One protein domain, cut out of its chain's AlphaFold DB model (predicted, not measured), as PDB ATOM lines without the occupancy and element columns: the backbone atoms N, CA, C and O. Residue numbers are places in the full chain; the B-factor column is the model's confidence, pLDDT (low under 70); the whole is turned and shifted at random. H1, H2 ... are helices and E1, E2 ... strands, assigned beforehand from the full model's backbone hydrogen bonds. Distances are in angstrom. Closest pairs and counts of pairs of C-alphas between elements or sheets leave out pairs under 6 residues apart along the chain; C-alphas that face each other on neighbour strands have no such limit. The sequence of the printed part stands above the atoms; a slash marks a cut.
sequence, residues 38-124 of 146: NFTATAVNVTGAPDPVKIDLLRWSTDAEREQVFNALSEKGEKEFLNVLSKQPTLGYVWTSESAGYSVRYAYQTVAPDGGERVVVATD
ATOM      1  N   ASN A  38     -22.737 -39.268   4.887       94.88
ATOM      2  CA  ASN A  38     -22.897 -39.119   6.329       94.88
ATOM      3  C   ASN A  38     -21.551 -39.386   6.996       94.88
ATOM      4  O   ASN A  38     -21.046 -40.509   6.948       94.88
ATOM      5  N   PHE A  39     -20.996 -38.374   7.651       94.69
ATOM      6  CA  PHE A  39     -19.764 -38.498   8.418       94.69
ATOM      7  C   PHE A  39     -20.065 -38.423   9.907       94.69
ATOM      8  O   PHE A  39     -20.923 -37.661  10.353       94.69
ATOM      9  N   THR A  40     -19.331 -39.204  10.689       94.25
ATOM     10  CA  THR A  40     -19.282 -39.073  12.145       94.25
ATOM     11  C   THR A  40     -17.829 -38.896  12.542       94.25
ATOM     12  O   THR A  40     -16.964 -39.647  12.096       94.25
ATOM     13  N   ALA A  41     -17.562 -37.883  13.352       91.81
ATOM     14  CA  ALA A  41     -16.232 -37.515  13.795       91.81
ATOM     15  C   ALA A  41     -16.264 -37.075  15.261       91.81
ATOM     16  O   ALA A  41     -17.320 -36.849  15.851       91.81
ATOM     17  N   THR A  42     -15.085 -36.933  15.850       91.81
ATOM     18  CA  THR A  42     -14.912 -36.356  17.181       91.81
ATOM     19  C   THR A  42     -13.958 -35.182  17.067       91.81
ATOM     20  O   THR A  42     -12.886 -35.307  16.472       91.81
ATOM     21  N   ALA A  43     -14.358 -34.034  17.605       89.19
ATOM     22  CA  ALA A  43     -13.542 -32.835  17.581       89.19
ATOM     23  C   ALA A  43     -12.263 -33.027  18.409       89.19
ATOM     24  O   ALA A  43     -12.280 -33.601  19.498       89.19
ATOM     25  N   VAL A  44     -11.152 -32.500  17.902       89.00
ATOM     26  CA  VAL A  44      -9.860 -32.468  18.596       89.00
ATOM     27  C   VAL A  44      -9.402 -31.023  18.752       89.00
ATOM     28  O   VAL A  44      -9.759 -30.168  17.944       89.00
ATOM     29  N   ASN A  45      -8.595 -30.743  19.781       86.00
ATOM     30  CA  ASN A  45      -8.063 -29.403  20.080       86.00
ATOM     31  C   ASN A  45      -9.130 -28.309  20.294       86.00
ATOM     32  O   ASN A  45      -8.852 -27.125  20.099       86.00
ATOM     33  N   VAL A  46     -10.327 -28.695  20.733       82.88
ATOM     34  CA  VAL A  46     -11.356 -27.779  21.241       82.88
ATOM     35  C   VAL A  46     -11.332 -27.757  22.769       82.88
ATOM     36  O   VAL A  46     -10.888 -28.716  23.404       82.88
ATOM     37  N   THR A  47     -11.762 -26.654  23.374       79.44
ATOM     38  CA  THR A  47     -11.866 -26.524  24.828       79.44
ATOM     39  C   THR A  47     -12.965 -27.425  25.379       79.44
ATOM     40  O   THR A  47     -14.064 -27.457  24.837       79.44
ATOM     41  N   GLY A  48     -12.708 -28.068  26.518       74.62
ATOM     42  CA  GLY A  48     -13.666 -28.976  27.150       74.62
ATOM     43  C   GLY A  48     -13.486 -30.426  26.698       74.62
ATOM     44  O   GLY A  48     -12.391 -30.831  26.310       74.62
ATOM     45  N   ALA A  49     -14.546 -31.224  26.823       73.62
ATOM     46  CA  ALA A  49     -14.537 -32.609  26.364       73.62
ATOM     47  C   ALA A  49     -14.613 -32.668  24.825       73.62
ATOM     48  O   ALA A  49     -15.281 -31.819  24.234       73.62
ATOM     49  N   PRO A  50     -13.974 -33.661  24.175       81.31
ATOM     50  CA  PRO A  50     -14.132 -33.887  22.742       81.31
ATOM     51  C   PRO A  50     -15.613 -33.988  22.348       81.31
ATOM     52  O   PRO A  50     -16.339 -34.831  22.876       81.31
ATOM     53  N   ASP A  51     -16.052 -33.124  21.432       85.81
ATOM     54  CA  ASP A  51     -17.450 -33.035  21.005       85.81
ATOM     55  C   ASP A  51     -17.710 -33.978  19.814       85.81
ATOM     56  O   ASP A  51     -16.962 -33.924  18.828       85.81
ATOM     57  N   PRO A  52     -18.721 -34.870  19.862       90.25
ATOM     58  CA  PRO A  52     -19.121 -35.634  18.689       90.25
ATOM     59  C   PRO A  52     -19.721 -34.709  17.626       90.25
ATOM     60  O   PRO A  52     -20.591 -33.887  17.902       90.25
ATOM     61  N   VAL A  53     -19.282 -34.896  16.385       92.56
ATOM     62  CA  VAL A  53     -19.756 -34.148  15.222       92.56
ATOM     63  C   VAL A  53     -20.340 -35.119  14.212       92.56
ATOM     64  O   VAL A  53     -19.702 -36.109  13.850       92.56
ATOM     65  N   LYS A  54     -21.535 -34.812  13.713       95.12
ATOM     66  CA  LYS A  54     -22.102 -35.471  12.536       95.12
ATOM     67  C   LYS A  54     -22.189 -34.485  11.386       95.12
ATOM     68  O   LYS A  54     -22.533 -33.325  11.595       95.12
ATOM     69  N   ILE A  55     -21.893 -34.946  10.179       95.81
ATOM     70  CA  ILE A  55     -21.990 -34.135   8.968       95.81
ATOM     71  C   ILE A  55     -22.877 -34.885   7.989       95.81
ATOM     72  O   ILE A  55     -22.490 -35.948   7.507       95.81
ATOM     73  N   ASP A  56     -24.036 -34.311   7.696       95.81
ATOM     74  CA  ASP A  56     -24.948 -34.811   6.675       95.81
ATOM     75  C   ASP A  56     -24.746 -33.952   5.427       95.81
ATOM     76  O   ASP A  56     -25.273 -32.840   5.317       95.81
ATOM     77  N   LEU A  57     -23.918 -34.430   4.502       95.69
ATOM     78  CA  LEU A  57     -23.597 -33.733   3.267       95.69
ATOM     79  C   LEU A  57     -24.566 -34.171   2.171       95.69
ATOM     80  O   LEU A  57     -24.570 -35.323   1.765       95.69
ATOM     81  N   LEU A  58     -25.389 -33.255   1.675       95.00
ATOM     82  CA  LEU A  58     -26.371 -33.528   0.624       95.00
ATOM     83  C   LEU A  58     -25.737 -33.542  -0.767       95.00
ATOM     84  O   LEU A  58     -26.197 -34.269  -1.645       95.00
ATOM     85  N   ARG A  59     -24.708 -32.714  -0.978       94.19
ATOM     86  CA  ARG A  59     -23.910 -32.681  -2.208       94.19
ATOM     87  C   ARG A  59     -22.564 -31.997  -1.991       94.19
ATOM     88  O   ARG A  59     -22.404 -31.190  -1.080       94.19
ATOM     89  N   TRP A  60     -21.640 -32.221  -2.915       94.88
ATOM     90  CA  TRP A  60     -20.372 -31.497  -2.977       94.88
ATOM     91  C   TRP A  60     -20.517 -30.119  -3.637       94.88
ATOM     92  O   TRP A  60     -21.451 -29.876  -4.413       94.88
ATOM     93  N   SER A  61     -19.577 -29.212  -3.346       94.69
ATOM     94  CA  SER A  61     -19.445 -27.961  -4.101       94.69
ATOM     95  C   SER A  61     -19.030 -28.252  -5.542       94.69
ATOM     96  O   SER A  61     -18.154 -29.082  -5.793       94.69
ATOM     97  N   THR A  62     -19.628 -27.531  -6.484       94.31
ATOM     98  CA  THR A  62     -19.175 -27.497  -7.878       94.31
ATOM     99  C   THR A  62     -17.865 -26.720  -7.996       94.31
ATOM    100  O   THR A  62     -17.534 -25.913  -7.126       94.31
ATOM    101  N   ASP A  63     -17.127 -26.914  -9.088       92.62
ATOM    102  CA  ASP A  63     -15.856 -26.209  -9.289       92.62
ATOM    103  C   ASP A  63     -16.036 -24.683  -9.336       92.62
ATOM    104  O   ASP A  63     -15.268 -23.963  -8.706       92.62
ATOM    105  N   ALA A  64     -17.118 -24.192  -9.950       93.75
ATOM    106  CA  ALA A  64     -17.442 -22.764  -9.974       93.75
ATOM    107  C   ALA A  64     -17.724 -22.196  -8.568       93.75
ATOM    108  O   ALA A  64     -17.233 -21.122  -8.222       93.75
ATOM    109  N   GLU A  65     -18.480 -22.919  -7.734       95.00
ATOM    110  CA  GLU A  65     -18.726 -22.524  -6.336       95.00
ATOM    111  C   GLU A  65     -17.412 -22.492  -5.542       95.00
ATOM    112  O   GLU A  65     -17.173 -21.578  -4.747       95.00
ATOM    113  N   ARG A  66     -16.524 -23.465  -5.785       94.50
ATOM    114  CA  ARG A  66     -15.219 -23.527  -5.123       94.50
ATOM    115  C   ARG A  66     -14.317 -22.365  -5.501       94.50
ATOM    116  O   ARG A  66     -13.731 -21.759  -4.610       94.50
ATOM    117  N   GLU A  67     -14.203 -22.065  -6.790       94.31
ATOM    118  CA  GLU A  67     -13.393 -20.952  -7.287       94.31
ATOM    119  C   GLU A  67     -13.874 -19.619  -6.711       94.31
ATOM    120  O   GLU A  67     -13.069 -18.830  -6.225       94.31
ATOM    121  N   GLN A  68     -15.190 -19.396  -6.660       94.12
ATOM    122  CA  GLN A  68     -15.757 -18.185  -6.064       94.12
ATOM    123  C   GLN A  68     -15.376 -18.019  -4.590       94.12
ATOM    124  O   GLN A  68     -14.944 -16.942  -4.178       94.12
ATOM    125  N   VAL A  69     -15.527 -19.080  -3.791       94.88
ATOM    126  CA  VAL A  69     -15.191 -19.057  -2.359       94.88
ATOM    127  C   VAL A  69     -13.679 -18.913  -2.148       94.88
ATOM    128  O   VAL A  69     -13.243 -18.142  -1.291       94.88
ATOM    129  N   PHE A  70     -12.869 -19.616  -2.943       92.94
ATOM    130  CA  PHE A  70     -11.411 -19.583  -2.846       92.94
ATOM    131  C   PHE A  70     -10.826 -18.217  -3.223       92.94
ATOM    132  O   PHE A  70      -9.968 -17.704  -2.503       92.94
ATOM    133  N   ASN A  71     -11.314 -17.598  -4.302       94.12
ATOM    134  CA  ASN A  71     -10.862 -16.274  -4.733       94.12
ATOM    135  C   ASN A  71     -11.254 -15.207  -3.704       94.12
ATOM    136  O   ASN A  71     -10.453 -14.335  -3.378       94.12
ATOM    137  N   ALA A  72     -12.450 -15.316  -3.114       94.25
ATOM    138  CA  ALA A  72     -12.873 -14.426  -2.035       94.25
ATOM    139  C   ALA A  72     -11.918 -14.479  -0.832       94.25
ATOM    140  O   ALA A  72     -11.520 -13.435  -0.318       94.25
ATOM    141  N   LEU A  73     -11.510 -15.683  -0.419       93.00
ATOM    142  CA  LEU A  73     -10.570 -15.861   0.685       93.00
ATOM    143  C   LEU A  73      -9.161 -15.361   0.338       93.00
ATOM    144  O   LEU A  73      -8.561 -14.642   1.133       93.00
ATOM    145  N   SER A  74      -8.651 -15.727  -0.840       91.50
ATOM    146  CA  SER A  74      -7.254 -15.494  -1.227       91.50
ATOM    147  C   SER A  74      -6.967 -14.045  -1.619       91.50
ATOM    148  O   SER A  74      -5.876 -13.546  -1.360       91.50
ATOM    149  N   GLU A  75      -7.933 -13.355  -2.228       92.06
ATOM    150  CA  GLU A  75      -7.732 -11.998  -2.752       92.06
ATOM    151  C   GLU A  75      -8.263 -10.910  -1.812       92.06
ATOM    152  O   GLU A  75      -7.724  -9.806  -1.767       92.06
ATOM    153  N   LYS A  76      -9.351 -11.198  -1.085       90.88
ATOM    154  CA  LYS A  76     -10.130 -10.183  -0.353       90.88
ATOM    155  C   LYS A  76     -10.226 -10.445   1.153       90.88
ATOM    156  O   LYS A  76     -10.672  -9.569   1.896       90.88
ATOM    157  N   GLY A  77      -9.776 -11.613   1.611       91.88
ATOM    158  CA  GLY A  77      -9.690 -11.978   3.022       91.88
ATOM    159  C   GLY A  77     -11.006 -12.443   3.651       91.88
ATOM    160  O   GLY A  77     -12.030 -12.633   2.994       91.88
ATOM    161  N   GLU A  78     -10.971 -12.629   4.972       90.81
ATOM    162  CA  GLU A  78     -12.011 -13.319   5.750       90.81
ATOM    163  C   GLU A  78     -13.408 -12.700   5.615       90.81
ATOM    164  O   GLU A  78     -14.392 -13.414   5.426       90.81
ATOM    165  N   LYS A  79     -13.519 -11.367   5.673       92.88
ATOM    166  CA  LYS A  79     -14.822 -10.687   5.605       92.88
ATOM    167  C   LYS A  79     -15.547 -10.986   4.293       92.88
ATOM    168  O   LYS A  79     -16.752 -11.236   4.300       92.88
ATOM    169  N   GLU A  80     -14.824 -10.940   3.178       94.38
ATOM    170  CA  GLU A  80     -15.423 -11.243   1.884       94.38
ATOM    171  C   GLU A  80     -15.660 -12.741   1.723       94.38
ATOM    172  O   GLU A  80     -16.704 -13.131   1.205       94.38
ATOM    173  N   PHE A  81     -14.750 -13.582   2.218       94.00
ATOM    174  CA  PHE A  81     -14.977 -15.021   2.275       94.00
ATOM    175  C   PHE A  81     -16.308 -15.355   2.962       94.00
ATOM    176  O   PHE A  81     -17.120 -16.061   2.372       94.00
ATOM    177  N   LEU A  82     -16.590 -14.792   4.142       93.75
ATOM    178  CA  LEU A  82     -17.859 -15.016   4.848       93.75
ATOM    179  C   LEU A  82     -19.066 -14.465   4.075       93.75
ATOM    180  O   LEU A  82     -20.108 -15.119   4.008       93.75
ATOM    181  N   ASN A  83     -18.931 -13.294   3.447       95.06
ATOM    182  CA  ASN A  83     -19.969 -12.712   2.592       95.06
ATOM    183  C   ASN A  83     -20.312 -13.637   1.411       95.06
ATOM    184  O   ASN A  83     -21.484 -13.928   1.174       95.06
ATOM    185  N   VAL A  84     -19.305 -14.139   0.694       95.88
ATOM    186  CA  VAL A  84     -19.489 -15.069  -0.429       95.88
ATOM    187  C   VAL A  84     -20.019 -16.415   0.053       95.88
ATOM    188  O   VAL A  84     -20.984 -16.916  -0.518       95.88
ATOM    189  N   LEU A  85     -19.456 -16.968   1.130       96.19
ATOM    190  CA  LEU A  85     -19.871 -18.245   1.707       96.19
ATOM    191  C   LEU A  85     -21.343 -18.218   2.140       96.19
ATOM    192  O   LEU A  85     -22.084 -19.148   1.840       96.19
ATOM    193  N   SER A  86     -21.802 -17.133   2.770       95.38
ATOM    194  CA  SER A  86     -23.202 -16.989   3.205       95.38
ATOM    195  C   SER A  86     -24.223 -16.982   2.058       95.38
ATOM    196  O   SER A  86     -25.398 -17.263   2.281       95.38
ATOM    197  N   LYS A  87     -23.784 -16.682   0.829       95.94
ATOM    198  CA  LYS A  87     -24.623 -16.675  -0.381       95.94
ATOM    199  C   LYS A  87     -24.618 -18.014  -1.109       95.94
ATOM    200  O   LYS A  87     -25.426 -18.205  -2.015       95.94
ATOM    201  N   GLN A  88     -23.712 -18.919  -0.743       97.00
ATOM    202  CA  GLN A  88     -23.664 -20.237  -1.348       97.00
ATOM    203  C   GLN A  88     -24.904 -21.057  -0.951       97.00
ATOM    204  O   GLN A  88     -25.458 -20.905   0.148       97.00
ATOM    205  N   PRO A  89     -25.364 -21.949  -1.837       95.56
ATOM    206  CA  PRO A  89     -26.451 -22.868  -1.527       95.56
ATOM    207  C   PRO A  89     -26.118 -23.760  -0.327       95.56
ATOM    208  O   PRO A  89     -24.958 -24.014  -0.006       95.56
ATOM    209  N   THR A  90     -27.157 -24.253   0.350       96.62
ATOM    210  CA  THR A  90     -26.974 -25.215   1.442       96.62
ATOM    211  C   THR A  90     -26.565 -26.552   0.839       96.62
ATOM    212  O   THR A  90     -27.299 -27.120   0.033       96.62
ATOM    213  N   LEU A  91     -25.401 -27.048   1.234       96.50
ATOM    214  CA  LEU A  91     -24.830 -28.309   0.768       96.50
ATOM    215  C   LEU A  91     -25.028 -29.444   1.768       96.50
ATOM    216  O   LEU A  91     -24.802 -30.596   1.429       96.50
ATOM    217  N   GLY A  92     -25.438 -29.127   2.993       96.00
ATOM    218  CA  GLY A  92     -25.591 -30.089   4.072       96.00
ATOM    219  C   GLY A  92     -25.677 -29.417   5.431       96.00
ATOM    220  O   GLY A  92     -25.850 -28.197   5.520       96.00
ATOM    221  N   TYR A  93     -25.522 -30.221   6.477       96.12
ATOM    222  CA  TYR A  93     -25.601 -29.774   7.861       96.12
ATOM    223  C   TYR A  93     -24.490 -30.378   8.715       96.12
ATOM    224  O   TYR A  93     -24.128 -31.540   8.547       96.12
ATOM    225  N   VAL A  94     -23.974 -29.582   9.650       95.38
ATOM    226  CA  VAL A  94     -23.128 -30.052  10.751       95.38
ATOM    227  C   VAL A  94     -23.961 -30.060  12.022       95.38
ATOM    228  O   VAL A  94     -24.526 -29.035  12.405       95.38
ATOM    229  N   TRP A  95     -23.999 -31.204  12.688       93.75
ATOM    230  CA  TRP A  95     -24.621 -31.389  13.990       93.75
ATOM    231  C   TRP A  95     -23.533 -31.582  15.039       93.75
ATOM    232  O   TRP A  95     -22.649 -32.424  14.875       93.75
ATOM    233  N   THR A  96     -23.614 -30.801  16.105       90.44
ATOM    234  CA  THR A  96     -22.745 -30.880  17.285       90.44
ATOM    235  C   THR A  96     -23.587 -31.321  18.486       90.44
ATOM    236  O   THR A  96     -24.762 -31.660  18.325       90.44
ATOM    237  N   SER A  97     -23.035 -31.299  19.702       86.31
ATOM    238  CA  SER A  97     -23.852 -31.457  20.920       86.31
ATOM    239  C   SER A  97     -24.820 -30.292  21.183       86.31
ATOM    240  O   SER A  97     -25.609 -30.345  22.130       86.31
ATOM    241  N   GLU A  98     -24.792 -29.239  20.361       84.12
ATOM    242  CA  GLU A  98     -25.751 -28.137  20.421       84.12
ATOM    243  C   GLU A  98     -27.118 -28.532  19.845       84.12
ATOM    244  O   GLU A  98     -27.263 -29.468  19.061       84.12
ATOM    245  N   SER A  99     -28.154 -27.774  20.211       77.69
ATOM    246  CA  SER A  99     -29.529 -28.039  19.776       77.69
ATOM    247  C   SER A  99     -29.812 -27.673  18.315       77.69
ATOM    248  O   SER A  99     -30.807 -28.134  17.757       77.69
ATOM    249  N   ALA A 100     -28.976 -26.839  17.694       86.50
ATOM    250  CA  ALA A 100     -29.179 -26.339  16.340       86.50
ATOM    251  C   ALA A 100     -28.030 -26.751  15.413       86.50
ATOM    252  O   ALA A 100     -26.860 -26.550  15.730       86.50
ATOM    253  N   GLY A 101     -28.389 -27.285  14.245       90.44
ATOM    254  CA  GLY A 101     -27.440 -27.630  13.190       90.44
ATOM    255  C   GLY A 101     -26.934 -26.402  12.429       90.44
ATOM    256  O   GLY A 101     -27.642 -25.407  12.256       90.44
ATOM    257  N   TYR A 102     -25.706 -26.495  11.931       94.88
ATOM    258  CA  TYR A 102     -25.052 -25.462  11.131       94.88
ATOM    259  C   TYR A 102     -25.160 -25.793   9.649       94.88
ATOM    260  O   TYR A 102     -24.929 -26.931   9.251       94.88
ATOM    261  N   SER A 103     -25.485 -24.808   8.814       96.25
ATOM    262  CA  SER A 103     -25.577 -25.031   7.370       96.25
ATOM    263  C   SER A 103     -24.188 -25.115   6.748       96.25
ATOM    264  O   SER A 103     -23.403 -24.174   6.858       96.25
ATOM    265  N   VAL A 104     -23.903 -26.208   6.046       97.38
ATOM    266  CA  VAL A 104     -22.709 -26.339   5.206       97.38
ATOM    267  C   VAL A 104     -22.946 -25.584   3.904       97.38
ATOM    268  O   VAL A 104     -23.960 -25.784   3.238       97.38
ATOM    269  N   ARG A 105     -22.007 -24.714   3.543       97.31
ATOM    270  CA  ARG A 105     -22.061 -23.817   2.374       97.31
ATOM    271  C   ARG A 105     -20.935 -24.071   1.374       97.31
ATOM    272  O   ARG A 105     -20.989 -23.622   0.236       97.31
ATOM    273  N   TYR A 106     -19.916 -24.801   1.805       96.88
ATOM    274  CA  TYR A 106     -18.804 -25.254   0.988       96.88
ATOM    275  C   TYR A 106     -18.424 -26.659   1.436       96.88
ATOM    276  O   TYR A 106     -18.355 -26.916   2.639       96.88
ATOM    277  N   ALA A 107     -18.177 -27.551   0.482       96.31
ATOM    278  CA  ALA A 107     -17.741 -28.912   0.735       96.31
ATOM    279  C   ALA A 107     -16.788 -29.367  -0.368       96.31
ATOM    280  O   ALA A 107     -17.118 -29.320  -1.556       96.31
ATOM    281  N   TYR A 108     -15.611 -29.839   0.027       93.56
ATOM    282  CA  TYR A 108     -14.592 -30.324  -0.888       93.56
ATOM    283  C   TYR A 108     -13.838 -31.518  -0.312       93.56
ATOM    284  O   TYR A 108     -13.426 -31.505   0.843       93.56
ATOM    285  N   GLN A 109     -13.622 -32.523  -1.150       91.56
ATOM    286  CA  GLN A 109     -12.840 -33.711  -0.842       91.56
ATOM    287  C   GLN A 109     -11.508 -33.631  -1.588       91.56
ATOM    288  O   GLN A 109     -11.475 -33.347  -2.789       91.56
ATOM    289  N   THR A 110     -10.408 -33.891  -0.890       89.31
ATOM    290  CA  THR A 110      -9.068 -33.985  -1.473       89.31
ATOM    291  C   THR A 110      -8.314 -35.161  -0.884       89.31
ATOM    292  O   THR A 110      -8.555 -35.558   0.251       89.31
ATOM    293  N   VAL A 111      -7.357 -35.687  -1.639       88.81
ATOM    294  CA  VAL A 111      -6.398 -36.662  -1.119       88.81
ATOM    295  C   VAL A 111      -5.324 -35.897  -0.344       88.81
ATOM    296  O   VAL A 111      -4.800 -34.886  -0.821       88.81
ATOM    297  N   ALA A 112      -5.058 -36.329   0.879       85.50
ATOM    298  CA  ALA A 112      -3.985 -35.833   1.718       85.50
ATOM    299  C   ALA A 112      -2.627 -36.412   1.256       85.50
ATOM    300  O   ALA A 112      -2.592 -37.437   0.573       85.50
ATOM    301  N   PRO A 113      -1.490 -35.771   1.590       83.88
ATOM    302  CA  PRO A 113      -0.168 -36.206   1.118       83.88
ATOM    303  C   PRO A 113       0.225 -37.636   1.520       83.88
ATOM    304  O   PRO A 113       1.048 -38.259   0.859       83.88
ATOM    305  N   ASP A 114      -0.362 -38.150   2.597       87.31
ATOM    306  CA  ASP A 114      -0.206 -39.513   3.111       87.31
ATOM    307  C   ASP A 114      -1.112 -40.540   2.401       87.31
ATOM    308  O   ASP A 114      -1.120 -41.715   2.763       87.31
ATOM    309  N   GLY A 115      -1.873 -40.112   1.390       88.06
ATOM    310  CA  GLY A 115      -2.872 -40.928   0.705       88.06
ATOM    311  C   GLY A 115      -4.209 -41.018   1.445       88.06
ATOM    312  O   GLY A 115      -5.118 -41.688   0.956       88.06
ATOM    313  N   GLY A 116      -4.350 -40.348   2.594       88.38
ATOM    314  CA  GLY A 116      -5.606 -40.265   3.326       88.38
ATOM    315  C   GLY A 116      -6.646 -39.416   2.597       88.38
ATOM    316  O   GLY A 116      -6.332 -38.601   1.734       88.38
ATOM    317  N   GLU A 117      -7.911 -39.576   2.960       90.31
ATOM    318  CA  GLU A 117      -8.979 -38.714   2.467       90.31
ATOM    319  C   GLU A 117      -9.165 -37.517   3.405       90.31
ATOM    320  O   GLU A 117      -9.280 -37.667   4.622       90.31
ATOM    321  N   ARG A 118      -9.204 -36.307   2.844       91.00
ATOM    322  CA  ARG A 118      -9.494 -35.074   3.572       91.00
ATOM    323  C   ARG A 118     -10.770 -34.444   3.041       91.00
ATOM    324  O   ARG A 118     -10.814 -33.959   1.912       91.00
ATOM    325  N   VAL A 119     -11.763 -34.362   3.914       92.31
ATOM    326  CA  VAL A 119     -13.001 -33.620   3.686       92.31
ATOM    327  C   VAL A 119     -12.892 -32.252   4.352       92.31
ATOM    328  O   VAL A 119     -12.602 -32.142   5.541       92.31
ATOM    329  N   VAL A 120     -13.104 -31.199   3.572       93.69
ATOM    330  CA  VAL A 120     -13.130 -29.806   4.015       93.69
ATOM    331  C   VAL A 120     -14.546 -29.289   3.849       93.69
ATOM    332  O   VAL A 120     -15.057 -29.231   2.731       93.69
ATOM    333  N   VAL A 121     -15.163 -28.879   4.952       95.31
ATOM    334  CA  VAL A 121     -16.477 -28.231   4.959       95.31
ATOM    335  C   VAL A 121     -16.381 -26.853   5.597       95.31
ATOM    336  O   VAL A 121     -15.545 -26.634   6.472       95.31
ATOM    337  N   ALA A 122     -17.236 -25.925   5.171       95.50
ATOM    338  CA  ALA A 122     -17.367 -24.622   5.815       95.50
ATOM    339  C   ALA A 122     -18.835 -24.256   6.038       95.50
ATOM    340  O   ALA A 122     -19.699 -24.546   5.204       95.50
ATOM    341  N   THR A 123     -19.092 -23.603   7.169       95.25
ATOM    342  CA  THR A 123     -20.413 -23.156   7.612       95.25
ATOM    343  C   THR A 123     -20.514 -21.633   7.565       95.25
ATOM    344  O   THR A 123     -19.521 -20.927   7.728       95.25
ATOM    345  N   ASP A 124     -21.719 -21.108   7.345       91.19
ATOM    346  CA  ASP A 124     -21.999 -19.657   7.359       91.19
ATOM    347  C   ASP A 124     -21.983 -19.039   8.765       91.19
ATOM    348  O   ASP A 124     -21.895 -17.818   8.916       91.19
TER     349      ASP A 124
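AT A GLANCE: This is residues 38 to 124 of the 146 residues of an uncharacterized protein of Acidobacteria bacterium (UniProt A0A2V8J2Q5). A five-stranded antiparallel sheet curls like part of a barrel, and a hairpin of two helices, H1 and H2, packs on the E4 part of it. E4 bends sharply, so that its first residues pair with E3 and the rest runs on beside E5. The printed part has 87 residues, with five named strands and two named helices in the order E1, E2, H1, H2, E3, E4, E5; the sheet's order is E1, E2, E3, E4, E5, and the class is mixed, helices and strands. The whole is compact, with a radius of gyration of the C-alphas of 13.8 A, and spans 36 by 34 by 26 A.

IN THESE COORDINATES: E1, residues 38 to 42, begins at C-alpha 38 at (-22.897, -39.119, 6.329) and is 13.8 A long. E2, residues 52 to 57, is 16.2 A long. H1, residues 63 to 76, is 19.2 A long and begins at C-alpha 63 at (-15.856, -26.209, -9.289). H2, residues 78 to 87, is 14.4 A long. E3, residues 92 to 95, is 10.0 A long. E4, residues 102 to 111, is 25.0 A long and bends by 68 degrees at residue 105. E5, residues 117 to 123, is 20.0 A long and ends at C-alpha 123 at (-20.413, -23.156, 7.612).

HOW THE PARTS SIT: The sheet is strongly twisted, with edge strands E1 and E5. E1 and E2 form a hairpin, antiparallel at 158 degrees, with N 41 and O 53 at 2.8 A. E2 and E3 are antiparallel at 170 degrees, with N 95 and O 54 at 2.8 A. E3, E4 and E5 make a meander, each strand the antiparallel neighbour of the one before. N 94 and O 102, at 2.8 A, are within hydrogen-bond range between E3 and E4, and N 108 and O 120, at 2.8 A, between E4 and E5. E1 and E5 are apart. H2 is on the sheet; its closest C-alphas to E4 are those of Leu 85 and Arg 105, 6.0 A. H1 only grazes the sheet, with its residues 63 to 69. H1 and H2 form a helical hairpin and touch, H1 with residues 68 to 73 alone; the closest C-alphas are those of Leu 73 and Phe 81, 4.8 A, at a shallow tilt of 27 degrees, opposite ways. Every O i to N i+4 pair is within hydrogen-bond range in H1, and 5 of 6 in H2.

THE WHOLE: The C-alphas of Gly 48 and Ala 64, the two farthest apart, are 37.8 A apart. The printed part has no cut and no long link. Residues 74 to 79, of which 74 to 76 belong to H1, stand free. The mean pLDDT of the printed part is 91.9, and no printed residue is under 70.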